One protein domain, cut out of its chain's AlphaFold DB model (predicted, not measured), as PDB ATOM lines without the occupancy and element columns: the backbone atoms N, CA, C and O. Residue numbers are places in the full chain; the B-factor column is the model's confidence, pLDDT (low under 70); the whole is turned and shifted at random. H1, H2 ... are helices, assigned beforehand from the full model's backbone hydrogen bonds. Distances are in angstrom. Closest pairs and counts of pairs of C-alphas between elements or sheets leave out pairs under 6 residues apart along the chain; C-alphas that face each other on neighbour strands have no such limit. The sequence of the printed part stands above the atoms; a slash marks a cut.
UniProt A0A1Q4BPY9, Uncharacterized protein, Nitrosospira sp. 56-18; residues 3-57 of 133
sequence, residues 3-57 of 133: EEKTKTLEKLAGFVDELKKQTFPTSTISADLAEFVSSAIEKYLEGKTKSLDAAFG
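This is residues 3 to 57 of the 133 residues of an uncharacterized protein of Nitrosospira sp. 56-18 (UniProt A0A1Q4BPY9). The model is a helical hairpin: the long helix H1 and the somewhat shorter H2 stand side by side and run opposite ways, with a short helix, H3, packed on H2 on the side away from H1. The first residues of H1, 3 to 8, stick out past the body at one end, and residues 25 to 30 of the link between H1 and H2 stick out as a loop at the other. The printed part has 55 residues with three named helices, H1, H2 and H3 in that order, and no named strand; the class is all helix. It is only just compact, close to loose, with a radius of gyration of the C-alphas of 12.1 A, and its elongated outline spans 37 by 24 by 14 A.

H1, the longest helix, covers residues 3 to 21 and measures 27.5 A from first to last C-alpha. It begins with C-alpha 3 at (148.063, 129.877, 185.799) and ends with C-alpha 21 at (147.495, 149.713, 204.833). H2 covers residues 31 to 45 and measures 21.1 A, from C-alpha 31 at (148.204, 159.802, 199.962) to C-alpha 45. H3 has four residues, 52 to 55, and ends with C-alpha 55 at (141.559, 152.084, 184.728).

H1 and H2 touch, with 13 pairs of C-alphas within 8 A. Their closest C-alphas are those of Val 16 and Ser 38, 5.3 A apart. They run opposite ways at a shallow tilt of 29 degrees and form a helical hairpin. H2 touches H3 with residues 40 to 44 alone; the closest C-alphas of the two are those of Ala 40 and Ala 55, 4.8 A apart. H1 and H3 are apart. In H1 and H2 every O i to N i+4 pair is within hydrogen-bond range. H3 is too short for such a pair, and its one O i to N i+3 pair is within range.

The two C-alphas farthest apart are those of Glu 3 and Thr 26, at 37.9 A. Without the stretches that stand free, residues 3 to 8 and 25 to 30, the body has 43 residues and spans 30 by 22 by 11 A. The printed part has no cut. Both links are short: 9 residues between H1 and H2, and 6 between H2 and H3. The mean pLDDT of the printed part is 76.5, and 11 residues are under 70, namely residues 3 to 5 and 22 to 29.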
ATOM      1  N   GLU A   3     147.372 129.822 184.493       63.50
ATOM      2  CA  GLU A   3     148.063 129.877 185.799       63.50
ATOM      3  C   GLU A   3     148.911 131.140 186.007       63.50
ATOM      4  O   GLU A   3     149.045 131.630 187.125       63.50
ATOM      5  N   GLU A   4     149.501 131.696 184.946       67.88
ATOM      6  CA  GLU A   4     150.253 132.953 185.063       67.88
ATOM      7  C   GLU A   4     149.326 134.157 185.248       67.88
ATOM      8  O   GLU A   4     149.650 135.089 185.989       67.88
ATOM      9  N   LYS A   5     148.147 134.131 184.615       69.44
ATOM     10  CA  LYS A   5     147.154 135.203 184.746       69.44
ATOM     11  C   LYS A   5     146.568 135.243 186.152       69.44
ATOM     12  O   LYS A   5     146.482 136.326 186.724       69.44
ATOM     13  N   THR A   6     146.227 134.093 186.729       72.12
ATOM     14  CA  THR A   6     145.700 134.019 188.100       72.12
ATOM     15  C   THR A   6     146.730 134.492 189.125       72.12
ATOM     16  O   THR A   6     146.422 135.380 189.914       72.12
ATOM     17  N   LYS A   7     147.988 134.037 189.030       80.00
ATOM     18  CA  LYS A   7     149.088 134.512 189.897       80.00
ATOM     19  C   LYS A   7     149.317 136.022 189.808       80.00
ATOM     20  O   LYS A   7     149.693 136.653 190.792       80.00
ATOM     21  N   THR A   8     149.132 136.610 188.629       77.00
ATOM     22  CA  THR A   8     149.301 138.058 188.429       77.00
ATOM     23  C   THR A   8     148.168 138.848 189.086       77.00
ATOM     24  O   THR A   8     148.425 139.869 189.721       77.00
ATOM     25  N   LEU A   9     146.927 138.362 188.990       77.56
ATOM     26  CA  LEU A   9     145.767 138.977 189.643       77.56
ATOM     27  C   LEU A   9     145.861 138.895 191.173       77.56
ATOM     28  O   LEU A   9     145.590 139.883 191.849       77.56
ATOM     29  N   GLU A  10     146.315 137.764 191.712       79.94
ATOM     30  CA  GLU A  10     146.538 137.587 193.154       79.94
ATOM     31  C   GLU A  10     147.609 138.545 193.693       79.94
ATOM     32  O   GLU A  10     147.414 139.179 194.730       79.94
ATOM     33  N   LYS A  11     148.717 138.719 192.961       83.56
ATOM     34  CA  LYS A  11     149.762 139.694 193.318       83.56
ATOM     35  C   LYS A  11     149.252 141.133 193.287       83.56
ATOM     36  O   LYS A  11     149.601 141.915 194.165       83.56
ATOM     37  N   LEU A  12     148.434 141.484 192.294       76.62
ATOM     38  CA  LEU A  12     147.825 142.814 192.197       76.62
ATOM     39  C   LEU A  12     146.869 143.086 193.359       76.62
ATOM     40  O   LEU A  12     146.901 144.177 193.919       76.62
ATOM     41  N   ALA A  13     146.060 142.099 193.747       77.62
ATOM     42  CA  ALA A  13     145.178 142.214 194.903       77.62
ATOM     43  C   ALA A  13     145.974 142.423 196.202       77.62
ATOM     44  O   ALA A  13     145.693 143.356 196.950       77.62
ATOM     45  N   GLY A  14     147.033 141.631 196.421       77.62
ATOM     46  CA  GLY A  14     147.918 141.801 197.578       77.62
ATOM     47  C   GLY A  14     148.581 143.183 197.628       77.62
ATOM     48  O   GLY A  14     148.648 143.802 198.686       77.62
ATOM     49  N   PHE A  15     148.994 143.711 196.475       78.81
ATOM     50  CA  PHE A  15     149.581 145.047 196.373       78.81
ATOM     51  C   PHE A  15     148.586 146.172 196.711       78.81
ATOM     52  O   PHE A  15     148.957 147.152 197.358       78.81
ATOM     53  N   VAL A  16     147.313 146.040 196.318       77.12
ATOM     54  CA  VAL A  16     146.256 146.999 196.690       77.12
ATOM     55  C   VAL A  16     146.044 147.020 198.201       77.12
ATOM     56  O   VAL A  16     145.961 148.098 198.794       77.12
ATOM     57  N   ASP A  17     146.000 145.849 198.832       77.19
ATOM     58  CA  ASP A  17     145.842 145.742 200.282       77.19
ATOM     59  C   ASP A  17     147.026 146.357 201.033       77.19
ATOM     60  O   ASP A  17     146.835 147.010 202.062       77.19
ATOM     61  N   GLU A  18     148.249 146.180 200.529       78.31
ATOM     62  CA  GLU A  18     149.445 146.827 201.077       78.31
ATOM     63  C   GLU A  18     149.389 148.350 200.926       78.31
ATOM     64  O   GLU A  18     149.637 149.064 201.899       78.31
ATOM     65  N   LEU A  19     148.995 148.857 199.753       72.69
ATOM     66  CA  LEU A  19     148.840 150.295 199.508       72.69
ATOM     67  C   LEU A  19     147.812 150.937 200.444       72.69
ATOM     68  O   LEU A  19     148.056 152.026 200.955       72.69
ATOM     69  N   LYS A  20     146.686 150.265 200.707       70.81
ATOM     70  CA  LYS A  20     145.640 150.762 201.619       70.81
ATOM     71  C   LYS A  20     146.061 150.740 203.088       70.81
ATOM     72  O   LYS A  20     145.555 151.530 203.880       70.81
ATOM     73  N   LYS A  21     146.963 149.830 203.464       74.06
ATOM     74  CA  LYS A  21     147.495 149.713 204.833       74.06
ATOM     75  C   LYS A  21     148.645 150.678 205.105       74.06
ATOM     76  O   LYS A  21     148.924 150.954 206.273       74.06
ATOM     77  N   GLN A  22     149.309 151.192 204.070       66.44
ATOM     78  CA  GLN A  22     150.324 152.223 204.244       66.44
ATOM     79  C   GLN A  22     149.663 153.528 204.688       66.44
ATOM     80  O   GLN A  22     149.063 154.269 203.917       66.44
ATOM     81  N   THR A  23     149.811 153.826 205.973       53.47
ATOM     82  CA  THR A  23     149.736 155.200 206.450       53.47
ATOM     83  C   THR A  23     151.030 155.874 206.008       53.47
ATOM     84  O   THR A  23     152.115 155.363 206.279       53.47
ATOM     85  N   PHE A  24     150.933 156.987 205.280       57.28
ATOM     86  CA  PHE A  24     152.091 157.747 204.802       57.28
ATOM     87  C   PHE A  24     152.324 158.972 205.694       57.28
ATOM     88  O   PHE A  24     151.941 160.077 205.316       57.28
ATOM     89  N   PRO A  25     152.933 158.837 206.888       53.44
ATOM     90  CA  PRO A  25     153.235 160.003 207.705       53.44
ATOM     91  C   PRO A  25     154.414 160.823 207.147       53.44
ATOM     92  O   PRO A  25     154.548 161.986 207.511       53.44
ATOM     93  N   THR A  26     155.264 160.258 206.270       49.09
ATOM     94  CA  THR A  26     156.513 160.907 205.807       49.09
ATOM     95  C   THR A  26     157.007 160.507 204.402       49.09
ATOM     96  O   THR A  26     158.142 160.828 204.049       49.09
ATOM     97  N   SER A  27     156.219 159.812 203.573       51.44
ATOM     98  CA  SER A  27     156.676 159.461 202.216       51.44
ATOM     99  C   SER A  27     156.452 160.617 201.228       51.44
ATOM    100  O   SER A  27     155.505 161.391 201.348       51.44
ATOM    101  N   THR A  28     157.309 160.723 200.213       54.03
ATOM    102  CA  THR A  28     157.147 161.627 199.057       54.03
ATOM    103  C   THR A  28     155.995 161.226 198.126       54.03
ATOM    104  O   THR A  28     155.715 161.928 197.154       54.03
ATOM    105  N   ILE A  29     155.332 160.101 198.399       58.38
ATOM    106  CA  ILE A  29     154.168 159.611 197.666       58.38
ATOM    107  C   ILE A  29     152.943 160.191 198.372       58.38
ATOM    108  O   ILE A  29     152.608 159.781 199.479       58.38
ATOM    109  N   SER A  30     152.296 161.173 197.737       72.25
ATOM    110  CA  SER A  30     151.042 161.743 198.245       72.25
ATOM    111  C   SER A  30     150.033 160.624 198.531       72.25
ATOM    112  O   SER A  30     149.884 159.712 197.715       72.25
ATOM    113  N   ALA A  31     149.314 160.707 199.655       73.88
ATOM    114  CA  ALA A  31     148.204 159.802 199.962       73.88
ATOM    115  C   ALA A  31     147.191 159.738 198.801       73.88
ATOM    116  O   ALA A  31     146.706 158.659 198.465       73.88
ATOM    117  N   ASP A  32     146.993 160.862 198.104       77.31
ATOM    118  CA  ASP A  32     146.138 160.957 196.916       77.31
ATOM    119  C   ASP A  32     146.621 160.049 195.776       77.31
ATOM    120  O   ASP A  32     145.820 159.486 195.030       77.31
ATOM    121  N   LEU A  33     147.941 159.886 195.619       78.31
ATOM    122  CA  LEU A  33     148.516 159.027 194.587       78.31
ATOM    123  C   LEU A  33     148.299 157.550 194.926       78.31
ATOM    124  O   LEU A  33     147.964 156.763 194.042       78.31
ATOM    125  N   ALA A  34     148.451 157.169 196.195       79.06
ATOM    126  CA  ALA A  34     148.180 155.804 196.639       79.06
ATOM    127  C   ALA A  34     146.687 155.450 196.514       79.06
ATOM    128  O   ALA A  34     146.339 154.361 196.044       79.06
ATOM    129  N   GLU A  35     145.797 156.383 196.855       81.38
ATOM    130  CA  GLU A  35     144.353 156.233 196.654       81.38
ATOM    131  C   GLU A  35     144.000 156.131 195.164       81.38
ATOM    132  O   GLU A  35     143.239 155.247 194.761       81.38
ATOM    133  N   PHE A  36     144.603 156.973 194.321       84.44
ATOM    134  CA  PHE A  36     144.418 156.931 192.872       84.44
ATOM    135  C   PHE A  36     144.843 155.583 192.277       84.44
ATOM    136  O   PHE A  36     144.081 154.971 191.522       84.44
ATOM    137  N   VAL A  37     146.036 155.098 192.631       85.56
ATOM    138  CA  VAL A  37     146.579 153.830 192.125       85.56
ATOM    139  C   VAL A  37     145.749 152.643 192.603       85.56
ATOM    140  O   VAL A  37     145.369 151.806 191.784       85.56
ATOM    141  N   SER A  38     145.419 152.574 193.896       85.56
ATOM    142  CA  SER A  38     144.606 151.479 194.441       85.56
ATOM    143  C   SER A  38     143.215 151.448 193.807       85.56
ATOM    144  O   SER A  38     142.794 150.404 193.311       85.56
ATOM    145  N   SER A  39     142.549 152.600 193.695       84.81
ATOM    146  CA  SER A  39     141.228 152.714 193.066       84.81
ATOM    147  C   SER A  39     141.233 152.326 191.585       84.81
ATOM    148  O   SER A  39     140.254 151.773 191.080       84.81
ATOM    149  N   ALA A  40     142.307 152.636 190.852       85.25
ATOM    150  CA  ALA A  40     142.453 152.226 189.459       85.25
ATOM    151  C   ALA A  40     142.623 150.703 189.352       85.25
ATOM    152  O   ALA A  40     141.910 150.052 188.590       85.25
ATOM    153  N   ILE A  41     143.510 150.110 190.151       85.25
ATOM    154  CA  ILE A  41     143.736 148.661 190.121       85.25
ATOM    155  C   ILE A  41     142.460 147.899 190.512       85.25
ATOM    156  O   ILE A  41     142.117 146.928 189.841       85.25
ATOM    157  N   GLU A  42     141.698 148.367 191.503       85.62
ATOM    158  CA  GLU A  42     140.418 147.746 191.880       85.62
ATOM    159  C   GLU A  42     139.412 147.730 190.730       85.62
ATOM    160  O   GLU A  42     138.855 146.679 190.419       85.62
ATOM    161  N   LYS A  43     139.239 148.848 190.014       86.38
ATOM    162  CA  LYS A  43     138.348 148.900 188.840       86.38
ATOM    163  C   LYS A  43     138.739 147.889 187.762       86.38
ATOM    164  O   LYS A  43     137.865 147.375 187.058       86.38
ATOM    165  N   TYR A  44     140.034 147.620 187.615       86.94
ATOM    166  CA  TYR A  44     140.529 146.602 186.699       86.94
ATOM    167  C   TYR A  44     140.235 145.185 187.206       86.94
ATOM    168  O   TYR A  44     139.689 144.384 186.449       86.94
ATOM    169  N   LEU A  45     140.528 144.893 188.477       85.25
ATOM    170  CA  LEU A  45     140.283 143.582 189.091       85.25
ATOM    171  C   LEU A  45     138.790 143.216 189.123       85.25
ATOM    172  O   LEU A  45     138.431 142.073 188.861       85.25
ATOM    173  N   GLU A  46     137.912 144.188 189.364       87.56
ATOM    174  CA  GLU A  46     136.451 144.021 189.333       87.56
ATOM    175  C   GLU A  46     135.881 143.882 187.907       87.56
ATOM    176  O   GLU A  46     134.674 143.717 187.729       87.56
ATOM    177  N   GLY A  47     136.712 144.012 186.868       85.12
ATOM    178  CA  GLY A  47     136.283 143.948 185.471       85.12
ATOM    179  C   GLY A  47     135.472 145.161 184.993       85.12
ATOM    180  O   GLY A  47     134.914 145.128 183.894       85.12
ATOM    181  N   LYS A  48     135.418 146.255 185.769       82.81
ATOM    182  CA  LYS A  48     134.736 147.508 185.380       82.81
ATOM    183  C   LYS A  48     135.435 148.203 184.207       82.81
ATOM    184  O   LYS A  48     134.805 148.961 183.468       82.81
ATOM    185  N   THR A  49     136.726 147.936 184.004       85.12
ATOM    186  CA  THR A  49     137.532 148.451 182.887       85.12
ATOM    187  C   THR A  49     138.253 147.329 182.145       85.12
ATOM    188  O   THR A  49     138.735 146.384 182.756       85.12
ATOM    189  N   LYS A  50     138.378 147.452 180.815       83.81
ATOM    190  CA  LYS A  50     138.944 146.401 179.942       83.81
ATOM    191  C   LYS A  50     140.469 146.234 180.037       83.81
ATOM    192  O   LYS A  50     140.986 145.212 179.602       83.81
ATOM    193  N   SER A  51     141.185 147.236 180.543       85.69
ATOM    194  CA  SER A  51     142.643 147.232 180.701       85.69
ATOM    195  C   SER A  51     143.062 148.123 181.871       85.69
ATOM    196  O   SER A  51     142.297 149.001 182.277       85.69
ATOM    197  N   LEU A  52     144.283 147.927 182.380       83.31
ATOM    198  CA  LEU A  52     144.879 148.822 183.378       83.31
ATOM    199  C   LEU A  52     145.004 150.250 182.836       83.31
ATOM    200  O   LEU A  52     144.615 151.186 183.521       83.31
ATOM    201  N   ASP A  53     145.411 150.427 181.575       83.00
ATOM    202  CA  ASP A  53     145.454 151.753 180.940       83.00
ATOM    203  C   ASP A  53     144.094 152.461 180.979       83.00
ATOM    204  O   ASP A  53     144.019 153.671 181.192       83.00
ATOM    205  N   ALA A  54     142.999 151.714 180.796       82.38
ATOM    206  CA  ALA A  54     141.655 152.268 180.900       82.38
ATOM    207  C   ALA A  54     141.304 152.629 182.345       82.38
ATOM    208  O   ALA A  54     140.663 153.654 182.580       82.38
ATOM    209  N   ALA A  55     141.751 151.825 183.309       86.69
ATOM    210  CA  ALA A  55     141.559 152.084 184.728       86.69
ATOM    211  C   ALA A  55     142.309 153.334 185.214       86.69
ATOM    212  O   ALA A  55     141.760 154.111 185.994       86.69
ATOM    213  N   PHE A  56     143.512 153.567 184.684       85.50
ATOM    214  CA  PHE A  56     144.316 154.773 184.911       85.50
ATOM    215  C   PHE A  56     143.873 155.979 184.067       85.50
ATOM    216  O   PHE A  56     144.441 157.061 184.190       85.50
ATOM    217  N   GLY A  57     142.867 155.825 183.200       82.44
ATOM    218  CA  GLY A  57     142.388 156.903 182.333       82.44
ATOM    219  C   GLY A  57     143.358 157.293 181.211       82.44
ATOM    220  O   GLY A  57     143.189 158.348 180.605       82.44
TER     221      GLY A  57